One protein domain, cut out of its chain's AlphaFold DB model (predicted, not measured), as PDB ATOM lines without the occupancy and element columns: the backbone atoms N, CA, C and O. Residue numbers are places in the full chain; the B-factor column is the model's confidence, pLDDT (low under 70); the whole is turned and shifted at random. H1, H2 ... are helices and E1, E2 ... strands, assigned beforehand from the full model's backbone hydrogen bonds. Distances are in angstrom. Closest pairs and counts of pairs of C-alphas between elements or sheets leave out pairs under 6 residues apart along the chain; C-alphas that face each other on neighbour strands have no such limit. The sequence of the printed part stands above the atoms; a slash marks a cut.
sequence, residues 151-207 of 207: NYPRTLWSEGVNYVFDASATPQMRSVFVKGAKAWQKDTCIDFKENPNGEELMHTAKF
ATOM      1  N   ASN A 151       5.071   4.403 -25.227       82.12
ATOM      2  CA  ASN A 151       6.111   3.867 -24.361       82.12
ATOM      3  C   ASN A 151       6.606   2.499 -24.824       82.12
ATOM      4  O   ASN A 151       7.593   2.016 -24.275       82.12
ATOM      5  N   TYR A 152       5.973   1.899 -25.831       82.50
ATOM      6  CA  TYR A 152       6.402   0.650 -26.437       82.50
ATOM      7  C   TYR A 152       7.907   0.676 -26.788       82.50
ATOM      8  O   TYR A 152       8.366   1.642 -27.404       82.50
ATOM      9  N   PRO A 153       8.685  -0.370 -26.440       87.19
ATOM     10  CA  PRO A 153       8.258  -1.646 -25.856       87.19
ATOM     11  C   PRO A 153       8.211  -1.681 -24.317       87.19
ATOM     12  O   PRO A 153       7.949  -2.740 -23.766       87.19
ATOM     13  N   ARG A 154       8.418  -0.566 -23.601       85.31
ATOM     14  CA  ARG A 154       8.506  -0.530 -22.121       85.31
ATOM     15  C   ARG A 154       7.216  -0.893 -21.379       85.31
ATOM     16  O   ARG A 154       7.221  -0.966 -20.163       85.31
ATOM     17  N   THR A 155       6.102  -1.059 -22.083       82.31
ATOM     18  CA  THR A 155       4.839  -1.555 -21.511       82.31
ATOM     19  C   THR A 155       4.635  -3.050 -21.749       82.31
ATOM     20  O   THR A 155       3.529  -3.556 -21.558       82.31
ATOM     21  N   LEU A 156       5.651  -3.736 -22.272       87.31
ATOM     22  CA  LEU A 156       5.694  -5.184 -22.378       87.31
ATOM     23  C   LEU A 156       6.500  -5.754 -21.218       87.31
ATOM     24  O   LEU A 156       7.440  -5.126 -20.745       87.31
ATOM     25  N   TRP A 157       6.184  -6.995 -20.873       87.94
ATOM     26  CA  TRP A 157       7.030  -7.846 -20.052       87.94
ATOM     27  C   TRP A 157       8.370  -8.060 -20.764       87.94
ATOM     28  O   TRP A 157       8.410  -8.703 -21.816       87.94
ATOM     29  N   SER A 158       9.444  -7.476 -20.234       84.06
ATOM     30  CA  SER A 158      10.760  -7.442 -20.885       84.06
ATOM     31  C   SER A 158      11.496  -8.782 -20.819       84.06
ATOM     32  O   SER A 158      12.034  -9.231 -21.825       84.06
ATOM     33  N   GLU A 159      11.461  -9.448 -19.664       84.81
ATOM     34  CA  GLU A 159      12.239 -10.664 -19.360       84.81
ATOM     35  C   GLU A 159      11.340 -11.874 -19.040       84.81
ATOM     36  O   GLU A 159      11.659 -12.747 -18.225       84.81
ATOM     37  N   GLY A 160      10.170 -11.907 -19.682       90.50
ATOM     38  CA  GLY A 160       9.092 -12.833 -19.352       90.50
ATOM     39  C   GLY A 160       8.222 -12.330 -18.197       90.50
ATOM     40  O   GLY A 160       8.304 -11.182 -17.770       90.50
ATOM     41  N   VAL A 161       7.333 -13.192 -17.719       94.56
ATOM     42  CA  VAL A 161       6.315 -12.862 -16.723       94.56
ATOM     43  C   VAL A 161       6.721 -13.428 -15.367       94.56
ATOM     44  O   VAL A 161       6.628 -14.637 -15.125       94.56
ATOM     45  N   ASN A 162       7.121 -12.546 -14.453       94.88
ATOM     46  CA  ASN A 162       7.238 -12.900 -13.043       94.88
ATOM     47  C   ASN A 162       5.835 -12.951 -12.422       94.88
ATOM     48  O   ASN A 162       5.021 -12.045 -12.615       94.88
ATOM     49  N   TYR A 163       5.528 -14.002 -11.668       94.38
ATOM     50  CA  TYR A 163       4.251 -14.132 -10.971       94.38
ATOM     51  C   TYR A 163       4.429 -14.546  -9.512       94.38
ATOM     52  O   TYR A 163       5.429 -15.150  -9.124       94.38
ATOM     53  N   VAL A 164       3.413 -14.239  -8.707       94.31
ATOM     54  CA  VAL A 164       3.323 -14.657  -7.304       94.31
ATOM     55  C   VAL A 164       1.921 -15.139  -6.976       94.31
ATOM     56  O   VAL A 164       0.927 -14.578  -7.448       94.31
ATOM     57  N   PHE A 165       1.835 -16.166  -6.133       93.31
ATOM     58  CA  PHE A 165       0.571 -16.605  -5.554       93.31
ATOM     59  C   PHE A 165       0.284 -15.852  -4.266       93.31
ATOM     60  O   PHE A 165       1.037 -15.933  -3.297       93.31
ATOM     61  N   ASP A 166      -0.858 -15.178  -4.233       89.62
ATOM     62  CA  ASP A 166      -1.397 -14.638  -2.997       89.62
ATOM     63  C   ASP A 166      -1.702 -15.776  -2.008       89.62
ATOM     64  O   ASP A 166      -2.002 -16.919  -2.386       89.62
ATOM     65  N   ALA A 167      -1.673 -15.460  -0.714       88.19
ATOM     66  CA  ALA A 167      -1.977 -16.423   0.341       88.19
ATOM     67  C   ALA A 167      -3.381 -17.042   0.189       88.19
ATOM     68  O   ALA A 167      -3.605 -18.177   0.604       88.19
ATOM     69  N   SER A 168      -4.319 -16.332  -0.448       88.62
ATOM     70  CA  SER A 168      -5.666 -16.837  -0.722       88.62
ATOM     71  C   SER A 168      -5.763 -17.831  -1.884       88.62
ATOM     72  O   SER A 168      -6.810 -18.466  -2.042       88.62
ATOM     73  N   ALA A 169      -4.718 -17.986  -2.704       88.88
ATOM     74  CA  ALA A 169      -4.735 -18.889  -3.852       88.88
ATOM     75  C   ALA A 169      -4.762 -20.357  -3.396       88.88
ATOM     76  O   ALA A 169      -3.808 -20.851  -2.783       88.88
ATOM     77  N   THR A 170      -5.842 -21.071  -3.726       91.69
ATOM     78  CA  THR A 170      -6.020 -22.483  -3.352       91.69
ATOM     79  C   THR A 170      -5.051 -23.396  -4.105       91.69
ATOM     80  O   THR A 170      -4.637 -23.057  -5.218       91.69
ATOM     81  N   PRO A 171      -4.723 -24.592  -3.579       93.75
ATOM     82  CA  PRO A 171      -3.879 -25.556  -4.291       93.75
ATOM     83  C   PRO A 171      -4.381 -25.873  -5.708       93.75
ATOM     84  O   PRO A 171      -3.589 -25.974  -6.645       93.75
ATOM     85  N   GLN A 172      -5.701 -25.963  -5.891       93.12
ATOM     86  CA  GLN A 172      -6.323 -26.193  -7.195       93.12
ATOM     87  C   GLN A 172      -6.093 -25.011  -8.142       93.12
ATOM     88  O   GLN A 172      -5.702 -25.221  -9.288       93.12
ATOM     89  N   MET A 173      -6.288 -23.777  -7.667       92.81
ATOM     90  CA  MET A 173      -6.049 -22.571  -8.462       92.81
ATOM     91  C   MET A 173      -4.585 -22.468  -8.891       92.81
ATOM     92  O   MET A 173      -4.312 -22.253 -10.070       92.81
ATOM     93  N   ARG A 174      -3.652 -22.698  -7.958       94.75
ATOM     94  CA  ARG A 174      -2.209 -22.723  -8.239       94.75
ATOM     95  C   ARG A 174      -1.877 -23.752  -9.316       94.75
ATOM     96  O   ARG A 174      -1.214 -23.434 -10.297       94.75
ATOM     97  N   SER A 175      -2.403 -24.972  -9.177       96.19
ATOM     98  CA  SER A 175      -2.191 -26.053 -10.146       96.19
ATOM     99  C   SER A 175      -2.697 -25.695 -11.546       96.19
ATOM    100  O   SER A 175      -1.982 -25.895 -12.529       96.19
ATOM    101  N   VAL A 176      -3.916 -25.156 -11.655       95.75
ATOM    102  CA  VAL A 176      -4.510 -24.774 -12.947       95.75
ATOM    103  C   VAL A 176      -3.749 -23.614 -13.581       95.75
ATOM    104  O   VAL A 176      -3.459 -23.674 -14.775       95.75
ATOM    105  N   PHE A 177      -3.362 -22.609 -12.793       95.75
ATOM    106  CA  PHE A 177      -2.548 -21.496 -13.274       95.75
ATOM    107  C   PHE A 177      -1.217 -21.988 -13.861       95.75
ATOM    108  O   PHE A 177      -0.913 -21.681 -15.009       95.75
ATOM    109  N   VAL A 178      -0.466 -22.824 -13.128       96.69
ATOM    110  CA  VAL A 178       0.824 -23.360 -13.602       96.69
ATOM    111  C   VAL A 178       0.654 -24.178 -14.883       96.69
ATOM    112  O   VAL A 178       1.485 -24.092 -15.782       96.69
ATOM    113  N   LYS A 179      -0.425 -24.962 -15.010       97.44
ATOM    114  CA  LYS A 179      -0.721 -25.692 -16.254       97.44
ATOM    115  C   LYS A 179      -0.968 -24.741 -17.426       97.44
ATOM    116  O   LYS A 179      -0.465 -24.998 -18.515       97.44
ATOM    117  N   GLY A 180      -1.703 -23.653 -17.199       95.94
ATOM    118  CA  GLY A 180      -1.917 -22.603 -18.195       95.94
ATOM    119  C   GLY A 180      -0.611 -21.926 -18.610       95.94
ATOM    120  O   GLY A 180      -0.320 -21.852 -19.799       95.94
ATOM    121  N   ALA A 181       0.211 -21.515 -17.641       96.06
ATOM    122  CA  ALA A 181       1.519 -20.908 -17.891       96.06
ATOM    123  C   ALA A 181       2.440 -21.838 -18.698       96.06
ATOM    124  O   ALA A 181       3.005 -21.427 -19.706       96.06
ATOM    125  N   LYS A 182       2.505 -23.126 -18.335       96.56
ATOM    126  CA  LYS A 182       3.282 -24.129 -19.081       96.56
ATOM    127  C   LYS A 182       2.774 -24.347 -20.504       96.56
ATOM    128  O   LYS A 182       3.579 -24.573 -21.400       96.56
ATOM    129  N   ALA A 183       1.459 -24.299 -20.721       96.94
ATOM    130  CA  ALA A 183       0.899 -24.378 -22.068       96.94
ATOM    131  C   ALA A 183       1.352 -23.181 -22.922       96.94
ATOM    132  O   ALA A 183       1.762 -23.370 -24.061       96.94
ATOM    133  N   TRP A 184       1.378 -21.977 -22.345       95.62
ATOM    134  CA  TRP A 184       1.923 -20.790 -23.007       95.62
ATOM    135  C   TRP A 184       3.426 -20.898 -23.291       95.62
ATOM    136  O   TRP A 184       3.837 -20.648 -24.420       95.62
ATOM    137  N   GLN A 185       4.237 -21.315 -22.314       95.75
ATOM    138  CA  GLN A 185       5.688 -21.506 -22.486       95.75
ATOM    139  C   GLN A 185       6.025 -22.545 -23.558       95.75
ATOM    140  O   GLN A 185       7.070 -22.473 -24.192       95.75
ATOM    141  N   LYS A 186       5.156 -23.542 -23.752       96.88
ATOM    142  CA  LYS A 186       5.369 -24.587 -24.754       96.88
ATOM    143  C   LYS A 186       5.260 -24.050 -26.183       96.88
ATOM    144  O   LYS A 186       6.034 -24.465 -27.040       96.88
ATOM    145  N   ASP A 187       4.290 -23.174 -26.430       96.25
ATOM    146  CA  ASP A 187       3.925 -22.734 -27.781       96.25
ATOM    147  C   ASP A 187       4.399 -21.295 -28.089       96.25
ATOM    148  O   ASP A 187       4.159 -20.776 -29.180       96.25
ATOM    149  N   THR A 188       5.078 -20.636 -27.143       94.56
ATOM    150  CA  THR A 188       5.600 -19.267 -27.281       94.56
ATOM    151  C   THR A 188       6.995 -19.135 -26.669       94.56
ATOM    152  O   THR A 188       7.437 -19.990 -25.913       94.56
ATOM    153  N   CYS A 189       7.688 -18.032 -26.958       92.31
ATOM    154  CA  CYS A 189       8.946 -17.683 -26.293       92.31
ATOM    155  C   CYS A 189       8.754 -16.970 -24.940       92.31
ATOM    156  O   CYS A 189       9.725 -16.466 -24.380       92.31
ATOM    157  N   ILE A 190       7.521 -16.877 -24.427       93.19
ATOM    158  CA  ILE A 190       7.239 -16.198 -23.160       93.19
ATOM    159  C   ILE A 190       7.592 -17.135 -22.015       93.19
ATOM    160  O   ILE A 190       7.018 -18.216 -21.900       93.19
ATOM    161  N   ASP A 191       8.484 -16.686 -21.140       94.19
ATOM    162  CA  ASP A 191       8.854 -17.416 -19.935       94.19
ATOM    163  C   ASP A 191       8.008 -16.971 -18.733       94.19
ATOM    164  O   ASP A 191       7.757 -15.781 -18.563       94.19
ATOM    165  N   PHE A 192       7.565 -17.908 -17.895       96.31
ATOM    166  CA  PHE A 192       6.795 -17.642 -16.681       96.31
ATOM    167  C   PHE A 192       7.570 -18.156 -15.471       96.31
ATOM    168  O   PHE A 192       7.870 -19.349 -15.380       96.31
ATOM    169  N   LYS A 193       7.849 -17.267 -14.514       94.81
ATOM    170  CA  LYS A 193       8.661 -17.574 -13.328       94.81
ATOM    171  C   LYS A 193       7.920 -17.193 -12.059       94.81
ATOM    172  O   LYS A 193       7.493 -16.052 -11.903       94.81
ATOM    173  N   GLU A 194       7.812 -18.131 -11.121       94.75
ATOM    174  CA  GLU A 194       7.405 -17.788  -9.759       94.75
ATOM    175  C   GLU A 194       8.584 -17.096  -9.070       94.75
ATOM    176  O   GLU A 194       9.532 -17.751  -8.641       94.75
ATOM    177  N   ASN A 195       8.558 -15.766  -9.025       91.56
ATOM    178  CA  ASN A 195       9.661 -14.965  -8.509       91.56
ATOM    179  C   ASN A 195       9.115 -13.795  -7.681       91.56
ATOM    180  O   ASN A 195       8.774 -12.759  -8.249       91.56
ATOM    181  N   PRO A 196       9.043 -13.922  -6.343       87.19
ATOM    182  CA  PRO A 196       8.522 -12.859  -5.486       87.19
ATOM    183  C   PRO A 196       9.407 -11.615  -5.425       87.19
ATOM    184  O   PRO A 196       8.928 -10.565  -5.011       87.19
ATOM    185  N   ASN A 197      10.665 -11.725  -5.854       88.94
ATOM    186  CA  ASN A 197      11.611 -10.613  -5.910       88.94
ATOM    187  C   ASN A 197      11.759 -10.056  -7.334       88.94
ATOM    188  O   ASN A 197      12.658  -9.259  -7.586       88.94
ATOM    189  N   GLY A 198      10.935 -10.522  -8.276       81.94
ATOM    190  CA  GLY A 198      10.956 -10.042  -9.649       81.94
ATOM    191  C   GLY A 198      10.476  -8.599  -9.747       81.94
ATOM    192  O   GLY A 198       9.580  -8.172  -9.018       81.94
ATOM    193  N   GLU A 199      11.053  -7.859 -10.685       78.50
ATOM    194  CA  GLU A 199      10.448  -6.623 -11.169       78.50
ATOM    195  C   GLU A 199       9.206  -6.977 -11.993       78.50
ATOM    196  O   GLU A 199       9.196  -8.014 -12.659       78.50
ATOM    197  N   GLU A 200       8.174  -6.128 -11.916       80.75
ATOM    198  CA  GLU A 200       6.878  -6.302 -12.588       80.75
ATOM    199  C   GLU A 200       6.226  -7.655 -12.237       80.75
ATOM    200  O   GLU A 200       6.561  -8.701 -12.775       80.75
ATOM    201  N   LEU A 201       5.293  -7.663 -11.279       86.31
ATOM    202  CA  LEU A 201       4.721  -8.905 -10.747       86.31
ATOM    203  C   LEU A 201       3.270  -9.095 -11.173       86.31
ATOM    204  O   LEU A 201       2.402  -8.265 -10.899       86.31
ATOM    205  N   MET A 202       2.972 -10.256 -11.756       89.56
ATOM    206  CA  MET A 202       1.600 -10.716 -11.913       89.56
ATOM    207  C   MET A 202       1.115 -11.382 -10.620       89.56
ATOM    208  O   MET A 202       1.500 -12.504 -10.279       89.56
ATOM    209  N   HIS A 203       0.227 -10.697  -9.902       87.56
ATOM    210  CA  HIS A 203      -0.400 -11.230  -8.698       87.56
ATOM    211  C   HIS A 203      -1.554 -12.171  -9.042       87.56
ATOM    212  O   HIS A 203      -2.507 -11.794  -9.722       87.56
ATOM    213  N   THR A 204      -1.497 -13.393  -8.517       84.06
ATOM    214  CA  THR A 204      -2.529 -14.411  -8.723       84.06
ATOM    215  C   THR A 204      -3.245 -14.693  -7.404       84.06
ATOM    216  O   THR A 204      -2.659 -15.191  -6.444       84.06
ATOM    217  N   ALA A 205      -4.526 -14.332  -7.325       76.69
ATOM    218  CA  ALA A 205      -5.298 -14.384  -6.087       76.69
ATOM    219  C   ALA A 205      -6.679 -14.993  -6.307       76.69
ATOM    220  O   ALA A 205      -7.252 -14.888  -7.390       76.69
ATOM    221  N   LYS A 206      -7.232 -15.601  -5.252       72.56
ATOM    222  CA  LYS A 206      -8.628 -16.034  -5.258       72.56
ATOM    223  C   LYS A 206      -9.531 -14.807  -5.105       72.56
ATOM    224  O   LYS A 206      -9.390 -14.076  -4.113       72.56
ATOM    225  N   PHE A 207     -10.425 -14.622  -6.072       57.12
ATOM    226  CA  PHE A 207     -11.538 -13.676  -6.016       57.12
ATOM    227  C   PHE A 207     -12.704 -14.267  -5.222       57.12
ATOM    228  O   PHE A 207     -12.932 -15.498  -5.331       57.12
TER     229      PHE A 207
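This is residues 151 to 207 of the 207 residues of the protein "Peptidase M12A domain-containing protein" of Ancylostoma duodenale (UniProt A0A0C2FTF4). A small sheet of three short strands, in the order E2, E1, E3 and all parallel, is covered on one face by one long helix, H1, making two layers; residues 151 to 160 trail away from the beginning of E1. The 57 printed residues hold E1, H1, E2 and E3 along the chain, a mixed class. The whole is only just compact, close to loose, with a radius of gyration of the C-alphas of 12.1 A and spans of 35 by 24 by 19 A.

E1, residues 161 to 165, measures 13.1 A from C-alpha 161 at (6.315, -12.862, -16.723). E2 is residues 192 to 194, 7.0 A; E3 is residues 201 to 204, 9.3 A, ending at C-alpha 204 (-2.529, -14.411, -8.723). H1, residues 171 to 187, measures 24.9 A.

Inner strand E1 is parallel to E2 at 37 degrees, N 163 and O 193 being 2.8 A apart, and to E3 at 40 degrees, N 202 and O 162 being 2.9 A apart, both within hydrogen-bond range. H1 is on the sheet at a height of 9.9 A, over E1 and along the strands, at 4 degrees to E1 on the local plane. The closest C-alphas of H1 and E2, Ala 181 and Phe 192, are 6.3 A apart. E1, H1 and E2 form a strand-helix-strand unit, two parallel neighbour strands joined through a helix, with a right-handed crossover. In H1 every O i to N i+4 pair is within hydrogen-bond range.

The farthest C-alphas, Asn 151 and Pro 171, are 37.0 A apart. The printed part has no cut and no long link; residue 207 alone has pLDDT under 70.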